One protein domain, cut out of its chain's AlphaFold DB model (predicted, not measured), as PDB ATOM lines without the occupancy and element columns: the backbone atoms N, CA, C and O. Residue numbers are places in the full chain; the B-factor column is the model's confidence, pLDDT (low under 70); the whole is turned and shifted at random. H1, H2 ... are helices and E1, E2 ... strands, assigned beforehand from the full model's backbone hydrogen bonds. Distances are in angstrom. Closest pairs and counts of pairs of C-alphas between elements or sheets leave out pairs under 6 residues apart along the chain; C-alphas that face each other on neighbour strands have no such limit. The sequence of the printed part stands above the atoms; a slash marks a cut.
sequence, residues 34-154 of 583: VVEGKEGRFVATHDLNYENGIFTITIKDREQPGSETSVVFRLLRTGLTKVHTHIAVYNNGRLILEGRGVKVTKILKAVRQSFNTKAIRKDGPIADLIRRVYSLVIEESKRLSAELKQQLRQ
ATOM      1  N   VAL A  34     120.825  79.742 111.742       93.94
ATOM      2  CA  VAL A  34     121.321  79.562 110.372       93.94
ATOM      3  C   VAL A  34     121.731  80.901 109.784       93.94
ATOM      4  O   VAL A  34     121.093  81.923 110.032       93.94
ATOM      5  N   VAL A  35     122.775  80.888 108.960       93.50
ATOM      6  CA  VAL A  35     123.309  82.091 108.318       93.50
ATOM      7  C   VAL A  35     123.242  81.988 106.797       93.50
ATOM      8  O   VAL A  35     123.372  80.905 106.225       93.50
ATOM      9  N   GLU A  36     123.027  83.116 106.125       92.12
ATOM     10  CA  GLU A  36     122.985  83.194 104.665       92.12
ATOM     11  C   GLU A  36     123.470  84.561 104.142       92.12
ATOM     12  O   GLU A  36     123.387  85.579 104.822       92.12
ATOM     13  N   GLY A  37     123.972  84.592 102.903       87.69
ATOM     14  CA  GLY A  37     124.567  85.781 102.281       87.69
ATOM     15  C   GLY A  37     126.095  85.806 102.378       87.69
ATOM     16  O   GLY A  37     126.702  84.953 103.027       87.69
ATOM     17  N   LYS A  38     126.730  86.769 101.693       83.31
ATOM     18  CA  LYS A  38     128.184  86.983 101.797       83.31
ATOM     19  C   LYS A  38     128.539  87.270 103.260       83.31
ATOM     20  O   LYS A  38     127.801  87.993 103.920       83.31
ATOM     21  N   GLU A  39     129.598  86.631 103.756       83.31
ATOM     22  CA  GLU A  39     130.086  86.759 105.143       83.31
ATOM     23  C   GLU A  39     129.033  86.474 106.240       83.31
ATOM     24  O   GLU A  39     129.200  86.858 107.394       83.31
ATOM     25  N   GLY A  40     127.937  85.775 105.910       83.88
ATOM     26  CA  GLY A  40     126.867  85.492 106.874       83.88
ATOM     27  C   GLY A  40     126.048  86.726 107.263       83.88
ATOM     28  O   GLY A  40     125.586  86.817 108.400       83.88
ATOM     29  N   ARG A  41     125.869  87.672 106.330       91.19
ATOM     30  CA  ARG A  41     125.076  88.901 106.503       91.19
ATOM     31  C   ARG A  41     123.716  88.677 107.175       91.19
ATOM     32  O   ARG A  41     123.353  89.441 108.064       91.19
ATOM     33  N   PHE A  42     122.955  87.668 106.751       93.62
ATOM     34  CA  PHE A  42     121.641  87.366 107.319       93.62
ATOM     35  C   PHE A  42     121.746  86.227 108.322       93.62
ATOM     36  O   PHE A  42     122.260  85.160 107.993       93.62
ATOM     37  N   VAL A  43     121.193  86.439 109.511       94.69
ATOM     38  CA  VAL A  43     121.131  85.440 110.582       94.69
ATOM     39  C   VAL A  43     119.675  85.161 110.896       94.69
ATOM     40  O   VAL A  43     118.916  86.104 111.107       94.69
ATOM     41  N   ALA A  44     119.286  83.892 110.934       95.75
ATOM     42  CA  ALA A  44     117.954  83.475 111.339       95.75
ATOM     43  C   ALA A  44     118.016  82.568 112.567       95.75
ATOM     44  O   ALA A  44     118.722  81.561 112.561       95.75
ATOM     45  N   THR A  45     117.233  82.907 113.583       95.19
ATOM     46  CA  THR A  45     117.033  82.120 114.805       95.19
ATOM     47  C   THR A  45     115.559  81.767 114.946       95.19
ATOM     48  O   THR A  45     114.701  82.415 114.341       95.19
ATOM     49  N   HIS A  46     115.240  80.751 115.744       94.50
ATOM     50  CA  HIS A  46     113.854  80.359 115.990       94.50
ATOM     51  C   HIS A  46     113.523  80.274 117.482       94.50
ATOM     52  O   HIS A  46     114.370  79.932 118.300       94.50
ATOM     53  N   ASP A  47     112.260  80.521 117.807       93.31
ATOM     54  CA  ASP A  47     111.659  80.314 119.123       93.31
ATOM     55  C   ASP A  47     110.364  79.508 118.948       93.31
ATOM     56  O   ASP A  47     109.494  79.874 118.152       93.31
ATOM     57  N   LEU A  48     110.262  78.365 119.627       92.31
ATOM     58  CA  LEU A  48     109.181  77.391 119.449       92.31
ATOM     59  C   LEU A  48     108.400  77.258 120.760       92.31
ATOM     60  O   LEU A  48     108.711  76.420 121.606       92.31
ATOM     61  N   ASN A  49     107.360  78.072 120.921       90.38
ATOM     62  CA  ASN A  49     106.495  78.043 122.092       90.38
ATOM     63  C   ASN A  49     105.302  77.105 121.853       90.38
ATOM     64  O   ASN A  49     104.232  77.520 121.394       90.38
ATOM     65  N   TYR A  50     105.496  75.823 122.167       85.38
ATOM     66  CA  TYR A  50     104.462  74.791 122.031       85.38
ATOM     67  C   TYR A  50     103.252  75.032 122.943       85.38
ATOM     68  O   TYR A  50     102.128  74.765 122.526       85.38
ATOM     69  N   GLU A  51     103.455  75.578 124.148       82.50
ATOM     70  CA  GLU A  51     102.378  75.822 125.120       82.50
ATOM     71  C   GLU A  51     101.364  76.846 124.602       82.50
ATOM     72  O   GLU A  51     100.156  76.630 124.689       82.50
ATOM     73  N   ASN A  52     101.857  77.929 124.001       85.50
ATOM     74  CA  ASN A  52     101.020  78.979 123.422       85.50
ATOM     75  C   ASN A  52     100.676  78.722 121.944       85.50
ATOM     76  O   ASN A  52      99.914  79.483 121.343       85.50
ATOM     77  N   GLY A  53     101.245  77.676 121.335       89.00
ATOM     78  CA  GLY A  53     101.092  77.366 119.913       89.00
ATOM     79  C   GLY A  53     101.649  78.456 118.992       89.00
ATOM     80  O   GLY A  53     101.092  78.682 117.912       89.00
ATOM     81  N   ILE A  54     102.703  79.158 119.423       93.19
ATOM     82  CA  ILE A  54     103.350  80.249 118.684       93.19
ATOM     83  C   ILE A  54     104.779  79.836 118.341       93.19
ATOM     84  O   ILE A  54     105.569  79.508 119.217       93.19
ATOM     85  N   PHE A  55     105.124  79.901 117.061       94.94
ATOM     86  CA  PHE A  55     106.447  79.550 116.560       94.94
ATOM     87  C   PHE A  55     106.968  80.724 115.745       94.94
ATOM     88  O   PHE A  55     106.319  81.144 114.787       94.94
ATOM     89  N   THR A  56     108.120  81.262 116.117       95.81
ATOM     90  CA  THR A  56     108.672  82.478 115.521       95.81
ATOM     91  C   THR A  56     110.035  82.184 114.921       95.81
ATOM     92  O   THR A  56     110.861  81.522 115.540       95.81
ATOM     93  N   ILE A  57     110.279  82.682 113.714       96.81
ATOM     94  CA  ILE A  57     111.610  82.757 113.114       96.81
ATOM     95  C   ILE A  57     111.957  84.228 112.986       96.81
ATOM     96  O   ILE A  57     111.260  84.957 112.283       96.81
ATOM     97  N   THR A  58     113.042  84.644 113.617       96.50
ATOM     98  CA  THR A  58     113.543  86.013 113.551       96.50
ATOM     99  C   THR A  58     114.767  86.043 112.658       96.50
ATOM    100  O   THR A  58     115.707  85.285 112.866       96.50
ATOM    101  N   ILE A  59     114.746  86.909 111.650       96.25
ATOM    102  CA  ILE A  59     115.818  87.090 110.675       96.25
ATOM    103  C   ILE A  59     116.362  88.503 110.852       96.25
ATOM    104  O   ILE A  59     115.585  89.456 110.832       96.25
ATOM    105  N   LYS A  60     117.676  88.644 111.010       94.94
ATOM    106  CA  LYS A  60     118.363  89.927 111.198       94.94
ATOM    107  C   LYS A  60     119.389  90.153 110.098       94.94
ATOM    108  O   LYS A  60     120.042  89.205 109.661       94.94
ATOM    109  N   ASP A  61     119.537  91.405 109.680       92.69
ATOM    110  CA  ASP A  61     120.601  91.843 108.774       92.69
ATOM    111  C   ASP A  61     121.759  92.451 109.583       92.69
ATOM    112  O   ASP A  61     121.593  93.479 110.236       92.69
ATOM    113  N   ARG A  62     122.939  91.820 109.557       89.00
ATOM    114  CA  ARG A  62     124.132  92.298 110.279       89.00
ATOM    115  C   ARG A  62     124.695  93.601 109.709       89.00
ATOM    116  O   ARG A  62     125.323  94.348 110.449       89.00
ATOM    117  N   GLU A  63     124.466  93.885 108.427       87.25
ATOM    118  CA  GLU A  63     124.938  95.124 107.788       87.25
ATOM    119  C   GLU A  63     124.030  96.326 108.098       87.25
ATOM    120  O   GLU A  63     124.442  97.471 107.920       87.25
ATOM    121  N   GLN A  64     122.801  96.089 108.571       85.25
ATOM    122  CA  GLN A  64     121.836  97.134 108.923       85.25
ATOM    123  C   GLN A  64     121.291  96.913 110.343       85.25
ATOM    124  O   GLN A  64     120.228  96.306 110.511       85.25
ATOM    125  N   PRO A  65     121.989  97.423 111.377       75.62
ATOM    126  CA  PRO A  65     121.544  97.322 112.763       75.62
ATOM    127  C   PRO A  65     120.116  97.860 112.931       75.62
ATOM    128  O   PRO A  65     119.822  98.995 112.561       75.62
ATOM    129  N   GLY A  66     119.217  97.033 113.472       76.12
ATOM    130  CA  GLY A  66     117.794  97.357 113.634       76.12
ATOM    131  C   GLY A  66     116.883  96.908 112.484       76.12
ATOM    132  O   GLY A  66     115.678  97.108 112.578       76.12
ATOM    133  N   SER A  67     117.421  96.290 111.425       88.19
ATOM    134  CA  SER A  67     116.637  95.645 110.366       88.19
ATOM    135  C   SER A  67     116.328  94.189 110.732       88.19
ATOM    136  O   SER A  67     117.209  93.323 110.723       88.19
ATOM    137  N   GLU A  68     115.069  93.920 111.073       93.31
ATOM    138  CA  GLU A  68     114.587  92.621 111.529       93.31
ATOM    139  C   GLU A  68     113.284  92.228 110.824       93.31
ATOM    140  O   GLU A  68     112.321  92.991 110.753       93.31
ATOM    141  N   THR A  69     113.218  90.986 110.352       95.81
ATOM    142  CA  THR A  69     111.983  90.377 109.854       95.81
ATOM    143  C   THR A  69     111.641  89.147 110.674       95.81
ATOM    144  O   THR A  69     112.453  88.235 110.788       95.81
ATOM    145  N   SER A  70     110.412  89.085 111.177       96.19
ATOM    146  CA  SER A  70     109.913  87.960 111.964       96.19
ATOM    147  C   SER A  70     108.800  87.224 111.220       96.19
ATOM    148  O   SER A  70     107.821  87.828 110.781       96.19
ATOM    149  N   VAL A  71     108.939  85.909 111.067       96.81
ATOM    150  CA  VAL A  71     107.911  85.004 110.536       96.81
ATOM    151  C   VAL A  71     107.269  84.286 111.712       96.81
ATOM    152  O   VAL A  71     107.928  83.510 112.394       96.81
ATOM    153  N   VAL A  72     105.983  84.529 111.942       96.31
ATOM    154  CA  VAL A  72     105.227  83.980 113.068       96.31
ATOM    155  C   VAL A  72     104.191  82.987 112.554       96.31
ATOM    156  O   VAL A  72     103.337  83.320 111.730       96.31
ATOM    157  N   PHE A  73     104.230  81.774 113.085       95.88
ATOM    158  CA  PHE A  73     103.214  80.747 112.921       95.88
ATOM    159  C   PHE A  73     102.400  80.653 114.209       95.88
ATOM    160  O   PHE A  73     102.962  80.484 115.287       95.88
ATOM    161  N   ARG A  74     101.074  80.745 114.110       94.50
ATOM    162  CA  ARG A  74     100.151  80.574 115.239       94.50
ATOM    163  C   ARG A  74      99.191  79.433 114.963       94.50
ATOM    164  O   ARG A  74      98.584  79.373 113.892       94.50
ATOM    165  N   LEU A  75      99.021  78.547 115.933       92.69
ATOM    166  CA  LEU A  75      97.984  77.526 115.912       92.69
ATOM    167  C   LEU A  75      96.686  78.123 116.459       92.69
ATOM    168  O   LEU A  75      96.611  78.532 117.611       92.69
ATOM    169  N   LEU A  76      95.657  78.187 115.615       90.44
ATOM    170  CA  LEU A  76      94.341  78.712 115.970       90.44
ATOM    171  C   LEU A  76      93.307  77.593 115.926       90.44
ATOM    172  O   LEU A  76      93.151  76.913 114.907       90.44
ATOM    173  N   ARG A  77      92.569  77.419 117.021       87.44
ATOM    174  CA  ARG A  77      91.433  76.498 117.080       87.44
ATOM    175  C   ARG A  77      90.220  77.128 116.396       87.44
ATOM    176  O   ARG A  77      89.873  78.276 116.648       87.44
ATOM    177  N   THR A  78      89.544  76.367 115.543       83.62
ATOM    178  CA  THR A  78      88.290  76.755 114.892       83.62
ATOM    179  C   THR A  78      87.226  75.698 115.175       83.62
ATOM    180  O   THR A  78      87.335  74.544 114.751       83.62
ATOM    181  N   GLY A  79      86.178  76.090 115.898       83.12
ATOM    182  CA  GLY A  79      85.156  75.164 116.385       83.12
ATOM    183  C   GLY A  79      85.709  74.148 117.391       83.12
ATOM    184  O   GLY A  79      86.684  74.399 118.098       83.12
ATOM    185  N   LEU A  80      85.084  72.970 117.459       83.12
ATOM    186  CA  LEU A  80      85.378  72.003 118.519       83.12
ATOM    187  C   LEU A  80      86.694  71.238 118.322       83.12
ATOM    188  O   LEU A  80      87.342  70.917 119.310       83.12
ATOM    189  N   THR A  81      87.102  70.945 117.084       86.31
ATOM    190  CA  THR A  81      88.172  69.955 116.831       86.31
ATOM    191  C   THR A  81      89.190  70.331 115.760       86.31
ATOM    192  O   THR A  81      90.124  69.567 115.525       86.31
ATOM    193  N   LYS A  82      89.023  71.456 115.058       87.38
ATOM    194  CA  LYS A  82      89.949  71.843 113.986       87.38
ATOM    195  C   LYS A  82      90.967  72.830 114.524       87.38
ATOM    196  O   LYS A  82      90.588  73.840 115.105       87.38
ATOM    197  N   VAL A  83      92.237  72.568 114.262       90.12
ATOM    198  CA  VAL A  83      93.326  73.521 114.467       90.12
ATOM    199  C   VAL A  83      93.878  73.911 113.100       90.12
ATOM    200  O   VAL A  83      93.939  73.104 112.165       90.12
ATOM    201  N   HIS A  84      94.183  75.190 112.930       89.81
ATOM    202  CA  HIS A  84      94.684  75.756 111.688       89.81
ATOM    203  C   HIS A  84      95.928  76.583 111.950       89.81
ATOM    204  O   HIS A  84      96.024  77.284 112.950       89.81
ATOM    205  N   THR A  85      96.864  76.522 111.011       90.69
ATOM    206  CA  THR A  85      98.068  77.341 111.054       90.69
ATOM    207  C   THR A  85      97.778  78.687 110.407       90.69
ATOM    208  O   THR A  85      97.459  78.774 109.214       90.69
ATOM    209  N   HIS A  86      97.876  79.728 111.215       93.62
ATOM    210  CA  HIS A  86      97.845  81.117 110.809       93.62
ATOM    211  C   HIS A  86      99.275  81.643 110.708       93.62
ATOM    212  O   HIS A  86     100.108  81.338 111.557       93.62
ATOM    213  N   ILE A  87      99.580  82.385 109.650       95.88
ATOM    214  CA  ILE A  87     100.947  82.788 109.323       95.88
ATOM    215  C   ILE A  87     100.972  84.298 109.183       95.88
ATOM    216  O   ILE A  87     100.147  84.848 108.457       95.88
ATOM    217  N   ALA A  88     101.939  84.940 109.827       96.19
ATOM    218  CA  ALA A  88     102.193  86.363 109.704       96.19
ATOM    219  C   ALA A  88     103.687  86.628 109.476       96.19
ATOM    220  O   ALA A  88     104.539  85.931 110.020       96.19
ATOM    221  N   VAL A  89     104.011  87.625 108.658       96.25
ATOM    222  CA  VAL A  89     105.380  88.115 108.453       96.25
ATOM    223  C   VAL A  89     105.410  89.588 108.819       96.25
ATOM    224  O   VAL A  89     104.620  90.366 108.282       96.25
ATOM    225  N   TYR A  90     106.329  89.959 109.702       95.88
ATOM    226  CA  TYR A  90     106.533  91.318 110.187       95.88
ATOM    227  C   TYR A  90     107.922  91.820 109.795       95.88
ATOM    228  O   TYR A  90     108.864  91.038 109.803       95.88
ATOM    229  N   ASN A  91     108.064  93.111 109.505       94.94
ATOM    230  CA  ASN A  91     109.347  93.804 109.357       94.94
ATOM    231  C   ASN A  91     109.371  94.974 110.333       94.94
ATOM    232  O   ASN A  91     108.502  95.844 110.254       94.94
ATOM    233  N   ASN A  92     110.310  94.962 111.278       90.19
ATOM    234  CA  ASN A  92     110.417  95.949 112.353       90.19
ATOM    235  C   ASN A  92     109.062  96.209 113.043       90.19
ATOM    236  O   ASN A  92     108.634  97.346 113.228       90.19
ATOM    237  N   GLY A  93     108.327  95.128 113.331       85.94
ATOM    238  CA  GLY A  93     106.996  95.166 113.949       85.94
ATOM    239  C   GLY A  93     105.824  95.495 113.012       85.94
ATOM    240  O   GLY A  93     104.674  95.329 113.412       85.94
ATOM    241  N   ARG A  94     106.056  95.901 111.755       91.56
ATOM    242  CA  ARG A  94     104.983  96.166 110.776       91.56
ATOM    243  C   ARG A  94     104.594  94.903 110.018       91.56
ATOM    244  O   ARG A  94     105.455  94.233 109.458       91.56
ATOM    245  N   LEU A  95     103.298  94.595 109.966       93.62
ATOM    246  CA  LEU A  95     102.760  93.441 109.242       93.62
ATOM    247  C   LEU A  95     102.909  93.613 107.720       93.62
ATOM    248  O   LEU A  95     102.527  94.642 107.170       93.62
ATOM    249  N   ILE A  96     103.428  92.590 107.038       94.62
ATOM    250  CA  ILE A  96     103.646  92.577 105.577       94.62
ATOM    251  C   ILE A  96     102.792  91.521 104.884       94.62
ATOM    252  O   ILE A  96     102.344  91.702 103.753       94.62
ATOM    253  N   LEU A  97     102.613  90.380 105.537       94.31
ATOM    254  CA  LEU A  97     101.868  89.254 105.001       94.31
ATOM    255  C   LEU A  97     101.131  88.587 106.143       94.31
ATOM    256  O   LEU A  97     101.733  88.314 107.175       94.31
ATOM    257  N   GLU A  98      99.865  88.268 105.924       94.88
ATOM    258  CA  GLU A  98      99.047  87.533 106.875       94.88
ATOM    259  C   GLU A  98      98.128  86.566 106.135       94.88
ATOM    260  O   GLU A  98      97.689  86.831 105.012       94.88
ATOM    261  N   GLY A  99      97.839  85.428 106.757       90.31
ATOM    262  CA  GLY A  99      96.706  84.614 106.361       90.31
ATOM    263  C   GLY A  99      96.823  83.147 106.732       90.31
ATOM    264  O   GLY A  99      97.796  82.660 107.313       90.31
ATOM    265  N   ARG A 100      95.793  82.406 106.330       87.19
ATOM    266  CA  ARG A 100      95.690  80.962 106.522       87.19
ATOM    267  C   ARG A 100      96.218  80.210 105.301       87.19
ATOM    268  O   ARG A 100      95.871  80.535 104.169       87.19
ATOM    269  N   GLY A 101      97.018  79.165 105.527       80.44
ATOM    270  CA  GLY A 101      97.505  78.295 104.444       80.44
ATOM    271  C   GLY A 101      98.425  79.004 103.442       80.44
ATOM    272  O   GLY A 101      98.500  78.620 102.273       80.44
ATOM    273  N   VAL A 102      99.116  80.059 103.880       89.75
ATOM    274  CA  VAL A 102     100.095  80.782 103.065       89.75
ATOM    275  C   VAL A 102     101.204  79.816 102.639       89.75
ATOM    276  O   VAL A 102     101.792  79.121 103.466       89.75
ATOM    277  N   LYS A 103     101.492  79.753 101.334       91.88
ATOM    278  CA  LYS A 103     102.574  78.910 100.798       91.88
ATOM    279  C   LYS A 103     103.932  79.465 101.232       91.88
ATOM    280  O   LYS A 103     104.146  80.672 101.137       91.88
ATOM    281  N   VAL A 104     104.882  78.588 101.569       92.12
ATOM    282  CA  VAL A 104     106.259  78.971 101.951       92.12
ATOM    283  C   VAL A 104     106.919  79.900 100.924       92.12
ATOM    284  O   VAL A 104     107.626  80.835 101.287       92.12
ATOM    285  N   THR A 105     106.629  79.732  99.633       92.88
ATOM    286  CA  THR A 105     107.135  80.621  98.574       92.88
ATOM    287  C   THR A 105     106.667  82.072  98.710       92.88
ATOM    288  O   THR A 105     107.423  82.982  98.371       92.88
ATOM    289  N   LYS A 106     105.448  82.310  99.215       95.38
ATOM    290  CA  LYS A 106     104.939  83.658  99.513       95.38
ATOM    291  C   LYS A 106     105.590  84.232 100.771       95.38
ATOM    292  O   LYS A 106     105.951  85.402 100.753       95.38
ATOM    293  N   ILE A 107     105.802  83.402 101.796       95.50
ATOM    294  CA  ILE A 107     106.530  83.783 103.019       95.50
ATOM    295  C   ILE A 107     107.939  84.260 102.650       95.50
ATOM    296  O   ILE A 107     108.317  85.382 102.964       95.50
ATOM    297  N   LEU A 108     108.680  83.458 101.879       95.31
ATOM    298  CA  LEU A 108     110.026  83.805 101.415       95.31
ATOM    299  C   LEU A 108     110.056  85.061 100.545       95.31
ATOM    300  O   LEU A 108     111.004  85.840 100.620       95.31
ATOM    301  N   LYS A 109     109.032  85.270  99.709       95.31
ATOM    302  CA  LYS A 109     108.910  86.499  98.920       95.31
ATOM    303  C   LYS A 109     108.758  87.719  99.834       95.31
ATOM    304  O   LYS A 109     109.465  88.692  99.605       95.31
ATOM    305  N   ALA A 110     107.903  87.642 100.855       94.75
ATOM    306  CA  ALA A 110     107.724  88.718 101.827       94.75
ATOM    307  C   ALA A 110     109.022  89.000 102.598       94.75
ATOM    308  O   ALA A 110     109.460  90.141 102.630       94.75
ATOM    309  N   VAL A 111     109.704  87.961 103.096       95.25
ATOM    310  CA  VAL A 111     111.000  88.098 103.790       95.25
ATOM    311  C   VAL A 111     112.044  88.809 102.922       95.25
ATOM    312  O   VAL A 111     112.707  89.737 103.369       95.25
ATOM    313  N   ARG A 112     112.176  88.417 101.652       93.69
ATOM    314  CA  ARG A 112     113.114  89.066 100.719       93.69
ATOM    315  C   ARG A 112     112.757  90.517 100.424       93.69
ATOM    316  O   ARG A 112     113.659  91.329 100.244       93.69
ATOM    317  N   GLN A 113     111.462  90.822 100.332       92.94
ATOM    318  CA  GLN A 113     110.975  92.184 100.130       92.94
ATOM    319  C   GLN A 113     111.285  93.065 101.342       92.94
ATOM    320  O   GLN A 113     111.700  94.200 101.141       92.94
ATOM    321  N   SER A 114     111.174  92.534 102.566       92.00
ATOM    322  CA  SER A 114     111.506  93.266 103.794       92.00
ATOM    323  C   SER A 114     112.938  93.793 103.814       92.00
ATOM    324  O   SER A 114     113.163  94.928 104.220       92.00
ATOM    325  N   PHE A 115     113.892  92.987 103.340       91.00
ATOM    326  CA  PHE A 115     115.314  93.346 103.272       91.00
ATOM    327  C   PHE A 115     115.746  93.900 101.907       91.00
ATOM    328  O   PHE A 115     116.933  94.121 101.687       91.00
ATOM    329  N   ASN A 116     114.813  94.050 100.959       90.19
ATOM    330  CA  ASN A 116     115.092  94.391  99.561       90.19
ATOM    331  C   ASN A 116     116.278  93.594  98.966       90.19
ATOM    332  O   ASN A 116     117.194  94.150  98.360       90.19
ATOM    333  N   THR A 117     116.295  92.271  99.177       88.44
ATOM    334  CA  THR A 117     117.471  91.434  98.889       88.44
ATOM    335  C   THR A 117     117.167  90.222  98.014       88.44
ATOM    336  O   THR A 117     116.096  89.612  98.067       88.44
ATOM    337  N   LYS A 118     118.169  89.824  97.221       88.06
ATOM    338  CA  LYS A 118     118.215  88.532  96.515       88.06
ATOM    339  C   LYS A 118     119.152  87.519  97.189       88.06
ATOM    340  O   LYS A 118     119.168  86.367  96.764       88.06
ATOM    341  N   ALA A 119     119.907  87.932  98.211       88.44
ATOM    342  CA  ALA A 119     120.932  87.113  98.860       88.44
ATOM    343  C   ALA A 119     120.353  85.950  99.683       88.44
ATOM    344  O   ALA A 119     120.977  84.898  99.751       88.44
ATOM    345  N   ILE A 120     119.146  86.100 100.242       90.94
ATOM    346  CA  ILE A 120     118.399  84.992 100.856       90.94
ATOM    347  C   ILE A 120     117.851  84.118  99.726       90.94
ATOM    348  O   ILE A 120     116.903  84.529  99.051       90.94
ATOM    349  N   ARG A 121     118.422  82.938  99.464       90.25
ATOM    350  CA  ARG A 121     118.059  82.066  98.328       90.25
ATOM    351  C   ARG A 121     116.752  81.308  98.580       90.25
ATOM    352  O   ARG A 121     116.219  81.296  99.682       90.25
ATOM    353  N   LYS A 122     116.146  80.753  97.519       89.12
ATOM    354  CA  LYS A 122     114.839  80.068  97.648       89.12
ATOM    355  C   LYS A 122     115.025  78.694  98.284       89.12
ATOM    356  O   LYS A 122     114.075  78.124  98.791       89.12
ATOM    357  N   ASP A 123     116.231  78.177  98.209       90.56
ATOM    358  CA  ASP A 123     116.737  76.855  98.544       90.56
ATOM    359  C   ASP A 123     117.912  76.943  99.536       90.56
ATOM    360  O   ASP A 123     118.567  75.945  99.802       90.56
ATOM    361  N   GLY A 124     118.170  78.131 100.091       92.31
ATOM    362  CA  GLY A 124     119.227  78.356 101.072       92.31
ATOM    363  C   GLY A 124     118.852  77.975 102.510       92.31
ATOM    364  O   GLY A 124     117.710  77.583 102.764       92.31
ATOM    365  N   PRO A 125     119.792  78.127 103.463       93.38
ATOM    366  CA  PRO A 125     119.612  77.725 104.861       93.38
ATOM    367  C   PRO A 125     118.411  78.378 105.555       93.38
ATOM    368  O   PRO A 125     117.654  77.692 106.236       93.38
ATOM    369  N   ILE A 126     118.172  79.678 105.332       93.62
ATOM    370  CA  ILE A 126     117.015  80.381 105.915       93.62
ATOM    371  C   ILE A 126     115.706  79.832 105.332       93.62
ATOM    372  O   ILE A 126     114.720  79.637 106.046       93.62
ATOM    373  N   ALA A 127     115.687  79.542 104.028       93.31
ATOM    374  CA  ALA A 127     114.526  78.941 103.386       93.31
ATOM    375  C   ALA A 127     114.259  77.510 103.857       93.31
ATOM    376  O   ALA A 127     113.095  77.134 104.004       93.31
ATOM    377  N   ASP A 128     115.307  76.723 104.104       93.56
ATOM    378  CA  ASP A 128     115.185  75.392 104.696       93.56
ATOM    379  C   ASP A 128     114.632  75.460 106.125       93.56
ATOM    380  O   ASP A 128     113.651  74.779 106.427       93.56
ATOM    381  N   LEU A 129     115.148  76.364 106.967       94.81
ATOM    382  CA  LEU A 129     114.633  76.578 108.323       94.81
ATOM    383  C   LEU A 129     113.134  76.922 108.313       94.81
ATOM    384  O   LEU A 129     112.347  76.271 109.003       94.81
ATOM    385  N   ILE A 130     112.711  77.874 107.469       94.69
ATOM    386  CA  ILE A 130     111.290  78.233 107.319       94.69
ATOM    387  C   ILE A 130     110.453  77.017 106.899       94.69
ATOM    388  O   ILE A 130     109.362  76.824 107.434       94.69
ATOM    389  N   ARG A 131     110.928  76.184 105.962       94.50
ATOM    390  CA  ARG A 131     110.201  74.973 105.535       94.50
ATOM    391  C   ARG A 131     110.057  73.953 106.656       94.50
ATOM    392  O   ARG A 131     108.979  73.369 106.789       94.50
ATOM    393  N   ARG A 132     111.117  73.715 107.428       93.31
ATOM    394  CA  ARG A 132     111.094  72.731 108.514       93.31
ATOM    395  C   ARG A 132     110.153  73.169 109.628       93.31
ATOM    396  O   ARG A 132     109.282  72.391 109.999       93.31
ATOM    397  N   VAL A 133     110.236  74.429 110.068       93.44
ATOM    398  CA  VAL A 133     109.298  74.982 111.061       93.44
ATOM    399  C   VAL A 133     107.868  74.960 110.522       93.44
ATOM    400  O   VAL A 133     106.968  74.490 111.204       93.44
ATOM    401  N   TYR A 134     107.638  75.373 109.272       93.00
ATOM    402  CA  TYR A 134     106.311  75.299 108.647       93.00
ATOM    403  C   TYR A 134     105.724  73.879 108.684       93.00
ATOM    404  O   TYR A 134     104.546  73.698 108.995       93.00
ATOM    405  N   SER A 135     106.545  72.876 108.365       91.94
ATOM    406  CA  SER A 135     106.134  71.469 108.360       91.94
ATOM    407  C   SER A 135     105.824  70.976 109.772       91.94
ATOM    408  O   SER A 135     104.755  70.409 109.984       91.94
ATOM    409  N   LEU A 136     106.688  71.302 110.737       92.25
ATOM    410  CA  LEU A 136     106.504  70.999 112.156       92.25
ATOM    411  C   LEU A 136     105.184  71.578 112.682       92.25
ATOM    412  O   LEU A 136     104.391  70.866 113.288       92.25
ATOM    413  N   VAL A 137     104.881  72.843 112.383       92.00
ATOM    414  CA  VAL A 137     103.636  73.481 112.838       92.00
ATOM    415  C   VAL A 137     102.398  72.851 112.187       92.00
ATOM    416  O   VAL A 137     101.338  72.761 112.812       92.00
ATOM    417  N   ILE A 138     102.490  72.389 110.938       91.44
ATOM    418  CA  ILE A 138     101.395  71.645 110.298       91.44
ATOM    419  C   ILE A 138     101.180  70.285 110.966       91.44
ATOM    420  O   ILE A 138     100.029  69.881 111.149       91.44
ATOM    421  N   GLU A 139     102.249  69.566 111.294       90.75
ATOM    422  CA  GLU A 139     102.164  68.290 112.010       90.75
ATOM    423  C   GLU A 139     101.569  68.475 113.402       90.75
ATOM    424  O   GLU A 139     100.627  67.769 113.763       90.75
ATOM    425  N   GLU A 140     102.002  69.507 114.117       91.81
ATOM    426  CA  GLU A 140     101.477  69.852 115.433       91.81
ATOM    427  C   GLU A 140      99.987  70.225 115.384       91.81
ATOM    428  O   GLU A 140      99.174  69.735 116.166       91.81
ATOM    429  N   SER A 141      99.579  71.005 114.382       91.50
ATOM    430  CA  SER A 141      98.167  71.306 114.114       91.50
ATOM    431  C   SER A 141      97.324  70.040 113.902       91.50
ATOM    432  O   SER A 141      96.187  69.939 114.385       91.50
ATOM    433  N   LYS A 142      97.872  69.038 113.196       91.88
ATOM    434  CA  LYS A 142      97.213  67.737 113.000       91.88
ATOM    435  C   LYS A 142      97.147  66.940 114.302       91.88
ATOM    436  O   LYS A 142      96.080  66.387 114.576       91.88
ATOM    437  N   ARG A 143      98.231  66.908 115.088       92.56
ATOM    438  CA  ARG A 143      98.304  66.243 116.400       92.56
ATOM    439  C   ARG A 143      97.248  66.801 117.350       92.56
ATOM    440  O   ARG A 143      96.366  66.058 117.771       92.56
ATOM    441  N   LEU A 144      97.235  68.119 117.558       90.94
ATOM    442  CA  LEU A 144      96.248  68.791 118.410       90.94
ATOM    443  C   LEU A 144      94.813  68.572 117.915       90.94
ATOM    444  O   LEU A 144      93.903  68.320 118.700       90.94
ATOM    445  N   SER A 145      94.585  68.616 116.597       90.75
ATOM    446  CA  SER A 145      93.263  68.303 116.037       90.75
ATOM    447  C   SER A 145      92.836  66.854 116.316       90.75
ATOM    448  O   SER A 145      91.643  66.589 116.462       90.75
ATOM    449  N   ALA A 146      93.768  65.898 116.343       90.50
ATOM    450  CA  ALA A 146      93.482  64.502 116.671       90.50
ATOM    451  C   ALA A 146      93.176  64.326 118.167       90.50
ATOM    452  O   ALA A 146      92.188  63.674 118.502       90.50
ATOM    453  N   GLU A 147      93.943  64.980 119.039       92.25
ATOM    454  CA  GLU A 147      93.724  64.986 120.492       92.25
ATOM    455  C   GLU A 147      92.369  65.588 120.860       92.25
ATOM    456  O   GLU A 147      91.577  64.949 121.550       92.25
ATOM    457  N   LEU A 148      92.026  66.756 120.305       91.62
ATOM    458  CA  LEU A 148      90.717  67.379 120.519       91.62
ATOM    459  C   LEU A 148      89.566  66.485 120.039       91.62
ATOM    460  O   LEU A 148      88.503  66.452 120.658       91.62
ATOM    461  N   LYS A 149      89.749  65.739 118.938       90.62
ATOM    462  CA  LYS A 149      88.749  64.753 118.488       90.62
ATOM    463  C   LYS A 149      88.611  63.600 119.471       90.62
ATOM    464  O   LYS A 149      87.493  63.136 119.672       90.62
ATOM    465  N   GLN A 150      89.712  63.115 120.035       92.56
ATOM    466  CA  GLN A 150      89.692  62.028 121.008       92.56
ATOM    467  C   GLN A 150      89.015  62.466 122.309       92.56
ATOM    468  O   GLN A 150      88.106  61.777 122.763       92.56
ATOM    469  N   GLN A 151      89.373  63.639 122.834       93.56
ATOM    470  CA  GLN A 151      88.742  64.232 124.015       93.56
ATOM    471  C   GLN A 151      87.241  64.445 123.803       93.56
ATOM    472  O   GLN A 151      86.434  64.023 124.627       93.56
ATOM    473  N   LEU A 152      86.843  65.025 122.662       92.56
ATOM    474  CA  LEU A 152      85.427  65.217 122.343       92.56
ATOM    475  C   LEU A 152      84.676  63.880 122.258       92.56
ATOM    476  O   LEU A 152      83.561  63.775 122.752       92.56
ATOM    477  N   ARG A 153      85.275  62.848 121.650       92.62
ATOM    478  CA  ARG A 153      84.665  61.511 121.579       92.62
ATOM    479  C   ARG A 153      84.477  60.881 122.956       92.62
ATOM    480  O   ARG A 153      83.447  60.261 123.177       92.62
ATOM    481  N   GLN A 154      85.453  61.024 123.851       94.06
ATOM    482  CA  GLN A 154      85.350  60.522 125.225       94.06
ATOM    483  C   GLN A 154      84.242  61.255 125.984       94.06
ATOM    484  O   GLN A 154      83.353  60.610 126.528       94.06
TER     485      GLN A 154
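Overview. This is residues 34 to 154 of the 583 residues of an uncharacterized protein of Vulcanisaeta sp (UniProt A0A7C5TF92). A twisted sheet of six strands, curving as it goes across, has both helices on one face and no named helix on the other. The long helix H2, 43.4 A from first to last C-alpha, lies along the long axis of the rod-shaped whole and reaches past the sheet with residues 150 to 154, while the short H1 packs over the part of the sheet made by E4, E5 and E6. The printed part has 121 residues, with six named strands and two named helices that follow along the chain as E1 E2 E3 E4 E5 E6 H1 H2; the strands' order across the sheet is E1 E2 E3 E4 E5 E6, and neighbours are antiparallel. The class is mixed, helices and strands, in two layers, helices on one face of a sheet. The whole is compact, with a radius of gyration of the C-alphas of 15.6 A, and spans 55 by 24 by 22 A.

Arrangement. Start at E1, residues 34 to 36, an edge strand that forms a hairpin with E2, residues 42 to 49; look for N 34 and O 44, 2.9 A apart. Next, E3, residues 54 to 61, forms a hairpin with E2, with N 47 and O 56 at 2.8 A. E4, residues 68 to 78, is antiparallel to E3, with N 57 and O 71 at 2.8 A. E5, residues 82 to 91, follows with N 74 and O 86 at 2.8 A, and the other edge strand, E6, residues 94 to 100, with N 89 and O 97 at 2.8 A. E1 to E6 make a meander, each strand the antiparallel neighbour of the one before. H1, residues 104 to 114, is on the sheet at a height of 8.6 A, over E5 and, only just, E4, on which 3 of its C-alphas fall. On the local plane it runs along the strands, at 7 degrees to E5. H2, residues 125 to 154, is on the same face; its closest C-alphas to E5 are Ser 145 and Lys 82, 5.3 A. H2 touches H1 with residues 127 to 134 alone, at a steep tilt of 50 degrees, opposite ways; C-alphas 104 and 131 are closest, 6.7 A. In H1 and H2 every O i to N i+4 pair is within hydrogen-bond range.

Along the chain. Find C-alpha 34 at (121.321, 79.562, 110.372), where E1 begins. E2 is 23.1 A long, E3 23.0 A, E4 30.9 A, E5 29.7 A and E6 18.3 A. H1 covers 15.3 A. Find C-alpha 125 at (119.612, 77.725, 104.861); from there H2 runs 43.4 A to C-alpha 154 at (85.350, 60.522, 125.225).

Size, cuts and confidence. The C-alphas farthest apart are those of Glu 39 and Gln 154, 55.6 A. The printed part has no cut and no long link. The mean pLDDT of the printed part is 91.4, and no printed residue is under 70.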